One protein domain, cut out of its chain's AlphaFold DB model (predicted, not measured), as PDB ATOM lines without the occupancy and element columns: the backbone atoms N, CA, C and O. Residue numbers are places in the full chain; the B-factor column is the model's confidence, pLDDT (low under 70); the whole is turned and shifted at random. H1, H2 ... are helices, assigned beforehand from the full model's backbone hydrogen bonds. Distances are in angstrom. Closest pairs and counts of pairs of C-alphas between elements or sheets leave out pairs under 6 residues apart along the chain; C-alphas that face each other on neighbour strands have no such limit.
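Overview. This is residues 40 to 97 of the 98 residues of the protein "Flagellar biosynthesis anti-sigma factor FlgM" of Spirochaetes bacterium (UniProt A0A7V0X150). The longest helix, H3, is the returning arm of an open hook: H1 and H2 follow one another along the longest axis, and after the turn at residues 72 to 80 the chain folds back into H3, leaving an empty space between H3 and the other two helices. The helices are strung out along the chain with no packed core, and residues 40 to 65 and 79 to 97 stand free. The printed part has 58 residues with three named helices, in the order H1, H2, H3, and no named strand; the class is all helix. The whole is extended, with a radius of gyration of the C-alphas of 17.7 A, and its outline is flat, with spans of 53 by 31 by 15 A.

Along the chain. Find C-alpha 81 at (28.434, -39.486, -0.983); there H3 begins, and it runs through residues 81 to 96, 22.0 A from first to last C-alpha, to C-alpha 96 at (10.309, -28.139, -5.963). Go back along the chain to H2, residues 60 to 71, which covers 16.6 A from Met 60 to Leu 71. Before it lies H1, residues 40 to 54, which covers 21.0 A; look for its first C-alpha at (0.046, -7.627, 23.876).

Arrangement. Start again from H3, which touches no helix. H3 and H2 are apart, with no C-alpha of the one within 8 A of the other, and so are H3 and H1. H1 and H2 are apart by the same test, although they follow each other in the chain. Compare the N-to-C directions: H1 has x 0.70, y -0.46 and z -0.54, H2 has x 0.55, y -0.28 and z -0.79, and H3 has x -0.79, y 0.55 and z -0.29. In the backbones of H1, H2 and H3, every O i to N i+4 pair is within hydrogen-bond range.

Size, cuts and confidence. Look at Lys 40 and Gly 73 for the two C-alphas farthest apart, 53.4 A. The first and last printed C-alphas, those of Lys 40 and Arg 97, are 34.0 A apart. The printed part runs from residue 40 to residue 97 of a full chain of 98 residues and has no cut. The link from H1 to H2, with 5 residues between them, is tight; the link from H2 to H3, with 9, is short. In the B-factor column of this predicted model you will find a mean pLDDT of 87.1 over the printed part, and one residue under 70, residue 97.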
ATOM      1  N   LYS A  40      -1.016  -8.384  24.563       86.44
ATOM      2  CA  LYS A  40       0.046  -7.627  23.876       86.44
ATOM      3  C   LYS A  40       1.437  -8.137  24.254       86.44
ATOM      4  O   LYS A  40       2.250  -8.375  23.367       86.44
ATOM      5  N   MET A  41       1.686  -8.367  25.544       86.62
ATOM      6  CA  MET A  41       2.968  -8.907  26.012       86.62
ATOM      7  C   MET A  41       3.213 -10.334  25.502       86.62
ATOM      8  O   MET A  41       4.319 -10.673  25.077       86.62
ATOM      9  N   ALA A  42       2.174 -11.171  25.474       87.75
ATOM     10  CA  ALA A  42       2.256 -12.511  24.899       87.75
ATOM     11  C   ALA A  42       2.569 -12.470  23.391       87.75
ATOM     12  O   ALA A  42       3.411 -13.226  22.909       87.75
ATOM     13  N   ALA A  43       1.956 -11.548  22.643       87.88
ATOM     14  CA  ALA A  43       2.242 -11.370  21.221       87.88
ATOM     15  C   ALA A  43       3.688 -10.910  20.969       87.88
ATOM     16  O   ALA A  43       4.343 -11.402  20.048       87.88
ATOM     17  N   GLU A  44       4.213 -10.002  21.795       88.75
ATOM     18  CA  GLU A  44       5.606  -9.558  21.701       88.75
ATOM     19  C   GLU A  44       6.587 -10.698  21.982       88.75
ATOM     20  O   GLU A  44       7.491 -10.943  21.182       88.75
ATOM     21  N   THR A  45       6.389 -11.448  23.067       90.19
ATOM     22  CA  THR A  45       7.265 -12.583  23.406       90.19
ATOM     23  C   THR A  45       7.229 -13.677  22.338       90.19
ATOM     24  O   THR A  45       8.285 -14.168  21.929       90.19
ATOM     25  N   ALA A  46       6.046 -14.005  21.813       89.25
ATOM     26  CA  ALA A  46       5.897 -14.939  20.702       89.25
ATOM     27  C   ALA A  46       6.637 -14.452  19.447       89.25
ATOM     28  O   ALA A  46       7.357 -15.229  18.816       89.25
ATOM     29  N   ARG A  47       6.533 -13.157  19.120       89.88
ATOM     30  CA  ARG A  47       7.250 -12.551  17.992       89.88
ATOM     31  C   ARG A  47       8.764 -12.676  18.156       89.88
ATOM     32  O   ARG A  47       9.433 -13.112  17.224       89.88
ATOM     33  N   TYR A  48       9.310 -12.319  19.318       89.12
ATOM     34  CA  TYR A  48      10.750 -12.429  19.565       89.12
ATOM     35  C   TYR A  48      11.231 -13.882  19.531       89.12
ATOM     36  O   TYR A  48      12.272 -14.163  18.942       89.12
ATOM     37  N   SER A  49      10.456 -14.818  20.084       87.75
ATOM     38  CA  SER A  49      10.773 -16.248  20.010       87.75
ATOM     39  C   SER A  49      10.813 -16.749  18.566       87.75
ATOM     40  O   SER A  49      11.729 -17.482  18.198       87.75
ATOM     41  N   GLN A  50       9.862 -16.320  17.734       84.94
ATOM     42  CA  GLN A  50       9.829 -16.681  16.322       84.94
ATOM     43  C   GLN A  50      11.047 -16.130  15.575       84.94
ATOM     44  O   GLN A  50      11.702 -16.874  14.856       84.94
ATOM     45  N   ILE A  51      11.423 -14.871  15.825       84.88
ATOM     46  CA  ILE A  51      12.627 -14.266  15.238       84.88
ATOM     47  C   ILE A  51      13.879 -15.059  15.621       84.88
ATOM     48  O   ILE A  51      14.715 -15.324  14.763       84.88
ATOM     49  N   ILE A  52      14.014 -15.465  16.885       84.12
ATOM     50  CA  ILE A  52      15.168 -16.253  17.342       84.12
ATOM     51  C   ILE A  52      15.200 -17.623  16.653       84.12
ATOM     52  O   ILE A  52      16.264 -18.054  16.228       84.12
ATOM     53  N   LYS A  53      14.047 -18.288  16.502       80.69
ATOM     54  CA  LYS A  53      13.945 -19.577  15.794       80.69
ATOM     55  C   LYS A  53      14.271 -19.463  14.307       80.69
ATOM     56  O   LYS A  53      14.912 -20.353  13.757       80.69
ATOM     57  N   ASP A  54      13.819 -18.386  13.673       79.94
ATOM     58  CA  ASP A  54      14.030 -18.135  12.248       79.94
ATOM     59  C   ASP A  54      15.440 -17.598  11.965       79.94
ATOM     60  O   ASP A  54      15.909 -17.653  10.827       79.94
ATOM     61  N   THR A  55      16.133 -17.089  12.989       78.75
ATOM     62  CA  THR A  55      17.522 -16.658  12.867       78.75
ATOM     63  C   THR A  55      18.397 -17.893  12.661       78.75
ATOM     64  O   THR A  55      18.476 -18.750  13.542       78.75
ATOM     65  N   PRO A  56      19.080 -18.015  11.511       73.38
ATOM     66  CA  PRO A  56      19.932 -19.162  11.261       73.38
ATOM     67  C   PRO A  56      21.124 -19.135  12.227       73.38
ATOM     68  O   PRO A  56      21.865 -18.152  12.278       73.38
ATOM     69  N   ASP A  57      21.326 -20.225  12.970       77.31
ATOM     70  CA  ASP A  57      22.486 -20.422  13.848       77.31
ATOM     71  C   ASP A  57      23.752 -20.658  13.004       77.31
ATOM     72  O   ASP A  57      24.166 -21.785  12.705       77.31
ATOM     73  N   ILE A  58      24.331 -19.559  12.516       80.06
ATOM     74  CA  ILE A  58      25.533 -19.577  11.685       80.06
ATOM     75  C   ILE A  58      26.754 -19.409  12.584       80.06
ATOM     76  O   ILE A  58      27.110 -18.311  13.010       80.06
ATOM     77  N   ARG A  59      27.483 -20.508  12.783       86.44
ATOM     78  CA  ARG A  59      28.796 -20.489  13.438       86.44
ATOM     79  C   ARG A  59      29.856 -19.928  12.490       86.44
ATOM     80  O   ARG A  59      30.477 -20.669  11.725       86.44
ATOM     81  N   MET A  60      30.056 -18.614  12.547       87.12
ATOM     82  CA  MET A  60      30.962 -17.872  11.659       87.12
ATOM     83  C   MET A  60      32.395 -18.412  11.646       87.12
ATOM     84  O   MET A  60      33.017 -18.457  10.584       87.12
ATOM     85  N   ASP A  61      32.904 -18.887  12.783       86.44
ATOM     86  CA  ASP A  61      34.252 -19.459  12.857       86.44
ATOM     87  C   ASP A  61      34.380 -20.737  12.029       86.44
ATOM     88  O   ASP A  61      35.343 -20.899  11.279       86.44
ATOM     89  N   ARG A  62      33.352 -21.594  12.065       88.38
ATOM     90  CA  ARG A  62      33.320 -22.823  11.270       88.38
ATOM     91  C   ARG A  62      33.224 -22.529   9.777       88.38
ATOM     92  O   ARG A  62      33.853 -23.209   8.971       88.38
ATOM     93  N   VAL A  63      32.457 -21.505   9.404       90.12
ATOM     94  CA  VAL A  63      32.360 -21.051   8.008       90.12
ATOM     95  C   VAL A  63      33.715 -20.549   7.513       90.12
ATOM     96  O   VAL A  63      34.120 -20.897   6.405       90.12
ATOM     97  N   ARG A  64      34.425 -19.753   8.319       90.88
ATOM     98  CA  ARG A  64      35.751 -19.226   7.971       90.88
ATOM     99  C   ARG A  64      36.768 -20.351   7.781       90.88
ATOM    100  O   ARG A  64      37.433 -20.383   6.755       90.88
ATOM    101  N   GLU A  65      36.823 -21.295   8.718       91.31
ATOM    102  CA  GLU A  65      37.704 -22.466   8.653       91.31
ATOM    103  C   GLU A  65      37.482 -23.285   7.374       91.31
ATOM    104  O   GLU A  65      38.433 -23.614   6.667       91.31
ATOM    105  N   ILE A  66      36.222 -23.591   7.047       90.31
ATOM    106  CA  ILE A  66      35.891 -24.363   5.843       90.31
ATOM    107  C   ILE A  66      36.258 -23.577   4.579       90.31
ATOM    108  O   ILE A  66      36.820 -24.156   3.656       90.31
ATOM    109  N   LYS A  67      35.995 -22.263   4.540       91.19
ATOM    110  CA  LYS A  67      36.395 -21.411   3.408       91.19
ATOM    111  C   LYS A  67      37.906 -21.428   3.187       91.19
ATOM    112  O   LYS A  67      38.325 -21.586   2.048       91.19
ATOM    113  N   SER A  68      38.705 -21.314   4.249       92.44
ATOM    114  CA  SER A  68      40.167 -21.420   4.153       92.44
ATOM    115  C   SER A  68      40.591 -22.774   3.588       92.44
ATOM    116  O   SER A  68      41.313 -22.812   2.604       92.44
ATOM    117  N   ARG A  69      40.041 -23.885   4.099       90.69
ATOM    118  CA  ARG A  69      40.357 -25.228   3.576       90.69
ATOM    119  C   ARG A  69      40.032 -25.402   2.096       90.69
ATOM    120  O   ARG A  69      40.759 -26.092   1.391       90.69
ATOM    121  N   ILE A  70      38.940 -24.798   1.629       90.62
ATOM    122  CA  ILE A  70      38.574 -24.822   0.209       90.62
ATOM    123  C   ILE A  70      39.594 -24.031  -0.620       90.62
ATOM    124  O   ILE A  70      40.031 -24.528  -1.652       90.62
ATOM    125  N   LEU A  71      39.993 -22.835  -0.169       90.56
ATOM    126  CA  LEU A  71      41.005 -22.014  -0.851       90.56
ATOM    127  C   LEU A  71      42.369 -22.709  -0.905       90.56
ATOM    128  O   LEU A  71      43.024 -22.691  -1.941       90.56
ATOM    129  N   ASP A  72      42.752 -23.365   0.186       91.88
ATOM    130  CA  ASP A  72      44.008 -24.105   0.303       91.88
ATOM    131  C   ASP A  72      43.969 -25.453  -0.446       91.88
ATOM    132  O   ASP A  72      44.957 -26.184  -0.464       91.88
ATOM    133  N   GLY A  73      42.822 -25.827  -1.031       85.50
ATOM    134  CA  GLY A  73      42.629 -27.098  -1.737       85.50
ATOM    135  C   GLY A  73      42.614 -28.335  -0.832       85.50
ATOM    136  O   GLY A  73      42.626 -29.459  -1.322       85.50
ATOM    137  N   THR A  74      42.568 -28.150   0.489       87.75
ATOM    138  CA  THR A  74      42.572 -29.231   1.494       87.75
ATOM    139  C   THR A  74      41.172 -29.715   1.866       87.75
ATOM    140  O   THR A  74      41.017 -30.602   2.704       87.75
ATOM    141  N   TYR A  75      40.128 -29.135   1.270       85.81
ATOM    142  CA  TYR A  75      38.767 -29.639   1.399       85.81
ATOM    143  C   TYR A  75      38.533 -30.775   0.393       85.81
ATOM    144  O   TYR A  75      38.278 -30.542  -0.783       85.81
ATOM    145  N   ASP A  76      38.609 -32.011   0.871       83.00
ATOM    146  CA  ASP A  76      38.510 -33.253   0.091       83.00
ATOM    147  C   ASP A  76      37.091 -33.847   0.045       83.00
ATOM    148  O   ASP A  76      36.788 -34.724  -0.765       83.00
ATOM    149  N   LYS A  77      36.179 -33.331   0.872       81.69
ATOM    150  CA  LYS A  77      34.827 -33.879   1.063       81.69
ATOM    151  C   LYS A  77      33.863 -33.662  -0.106       81.69
ATOM    152  O   LYS A  77      32.677 -33.934   0.035       81.69
ATOM    153  N   PHE A  78      34.322 -33.143  -1.244       78.44
ATOM    154  CA  PHE A  78      33.474 -32.963  -2.428       78.44
ATOM    155  C   PHE A  78      33.016 -34.293  -3.036       78.44
ATOM    156  O   PHE A  78      31.931 -34.350  -3.605       78.44
ATOM    157  N   ASN A  79      33.820 -35.348  -2.878       80.25
ATOM    158  CA  ASN A  79      33.532 -36.689  -3.391       80.25
ATOM    159  C   ASN A  79      32.865 -37.599  -2.345       80.25
ATOM    160  O   ASN A  79      32.723 -38.793  -2.582       80.25
ATOM    161  N   ASP A  80      32.514 -37.069  -1.170       88.75
ATOM    162  CA  ASP A  80      31.803 -37.826  -0.139       88.75
ATOM    163  C   ASP A  80      30.325 -37.946  -0.535       88.75
ATOM    164  O   ASP A  80      29.642 -36.932  -0.719       88.75
ATOM    165  N   ASP A  81      29.824 -39.179  -0.628       86.75
ATOM    166  CA  ASP A  81      28.434 -39.486  -0.983       86.75
ATOM    167  C   ASP A  81      27.430 -38.719  -0.107       86.75
ATOM    168  O   ASP A  81      26.409 -38.239  -0.597       86.75
ATOM    169  N   LYS A  82      27.752 -38.499   1.177       87.44
ATOM    170  CA  LYS A  82      26.890 -37.735   2.097       87.44
ATOM    171  C   LYS A  82      26.793 -36.260   1.726       87.44
ATOM    172  O   LYS A  82      25.759 -35.626   1.939       87.44
ATOM    173  N   VAL A  83      27.881 -35.680   1.221       87.44
ATOM    174  CA  VAL A  83      27.899 -34.283   0.772       87.44
ATOM    175  C   VAL A  83      27.118 -34.162  -0.530       87.44
ATOM    176  O   VAL A  83      26.339 -33.220  -0.680       87.44
ATOM    177  N   LEU A  84      27.264 -35.136  -1.429       88.44
ATOM    178  CA  LEU A  84      26.532 -35.181  -2.688       88.44
ATOM    179  C   LEU A  84      25.015 -35.286  -2.465       88.44
ATOM    180  O   LEU A  84      24.262 -34.488  -3.024       88.44
ATOM    181  N   GLU A  85      24.576 -36.197  -1.593       92.62
ATOM    182  CA  GLU A  85      23.168 -36.357  -1.205       92.62
ATOM    183  C   GLU A  85      22.607 -35.066  -0.589       92.62
ATOM    184  O   GLU A  85      21.565 -34.564  -1.011       92.62
ATOM    185  N   MET A  86      23.342 -34.447   0.340       90.38
ATOM    186  CA  MET A  86      22.919 -33.200   0.983       90.38
ATOM    187  C   MET A  86      22.764 -32.043  -0.016       90.38
ATOM    188  O   MET A  86      21.849 -31.220   0.113       90.38
ATOM    189  N   VAL A  87      23.660 -31.957  -1.002       91.06
ATOM    190  CA  VAL A  87      23.580 -30.961  -2.077       91.06
ATOM    191  C   VAL A  87      22.372 -31.242  -2.967       91.06
ATOM    192  O   VAL A  87      21.594 -30.318  -3.219       91.06
ATOM    193  N   ALA A  88      22.172 -32.495  -3.383       92.19
ATOM    194  CA  ALA A  88      21.026 -32.909  -4.189       92.19
ATOM    195  C   ALA A  88      19.698 -32.571  -3.492       92.19
ATOM    196  O   ALA A  88      18.850 -31.899  -4.079       92.19
ATOM    197  N   ASP A  89      19.561 -32.905  -2.210       93.06
ATOM    198  CA  ASP A  89      18.396 -32.572  -1.387       93.06
ATOM    199  C   ASP A  89      18.144 -31.066  -1.286       93.06
ATOM    200  O   ASP A  89      17.003 -30.600  -1.206       93.06
ATOM    201  N   LYS A  90      19.209 -30.262  -1.214       91.31
ATOM    202  CA  LYS A  90      19.085 -28.805  -1.124       91.31
ATOM    203  C   LYS A  90      18.637 -28.202  -2.452       91.31
ATOM    204  O   LYS A  90      17.781 -27.318  -2.447       91.31
ATOM    205  N   ILE A  91      19.165 -28.709  -3.566       92.94
ATOM    206  CA  ILE A  91      18.740 -28.335  -4.919       92.94
ATOM    207  C   ILE A  91      17.277 -28.738  -5.134       92.94
ATOM    208  O   ILE A  91      16.466 -27.892  -5.503       92.94
ATOM    209  N   ALA A  92      16.911 -29.984  -4.822       93.62
ATOM    210  CA  ALA A  92      15.547 -30.489  -4.955       93.62
ATOM    211  C   ALA A  92      14.549 -29.646  -4.149       93.62
ATOM    212  O   ALA A  92      13.556 -29.175  -4.698       93.62
ATOM    213  N   ARG A  93      14.842 -29.360  -2.873       91.25
ATOM    214  CA  ARG A  93      13.997 -28.490  -2.034       91.25
ATOM    215  C   ARG A  93      13.851 -27.074  -2.586       91.25
ATOM    216  O   ARG A  93      12.791 -26.480  -2.423       91.25
ATOM    217  N   HIS A  94      14.892 -26.520  -3.205       91.88
ATOM    218  CA  HIS A  94      14.829 -25.178  -3.781       91.88
ATOM    219  C   HIS A  94      14.004 -25.138  -5.074       91.88
ATOM    220  O   HIS A  94      13.249 -24.195  -5.281       91.88
ATOM    221  N   LEU A  95      14.116 -26.169  -5.917       91.25
ATOM    222  CA  LEU A  95      13.437 -26.235  -7.213       91.25
ATOM    223  C   LEU A  95      11.982 -26.725  -7.123       91.25
ATOM    224  O   LEU A  95      11.161 -26.341  -7.950       91.25
ATOM    225  N   LEU A  96      11.652 -27.566  -6.138       86.38
ATOM    226  CA  LEU A  96      10.309 -28.139  -5.963       86.38
ATOM    227  C   LEU A  96       9.372 -27.266  -5.123       86.38
ATOM    228  O   LEU A  96       8.166 -27.502  -5.107       86.38
ATOM    229  N   ARG A  97       9.898 -26.250  -4.430       67.50
ATOM    230  CA  ARG A  97       9.088 -25.294  -3.669       67.50
ATOM    231  C   ARG A  97       8.536 -24.216  -4.611       67.50
ATOM    232  O   ARG A  97       9.091 -23.123  -4.683       67.50
TER     233      ARG A  97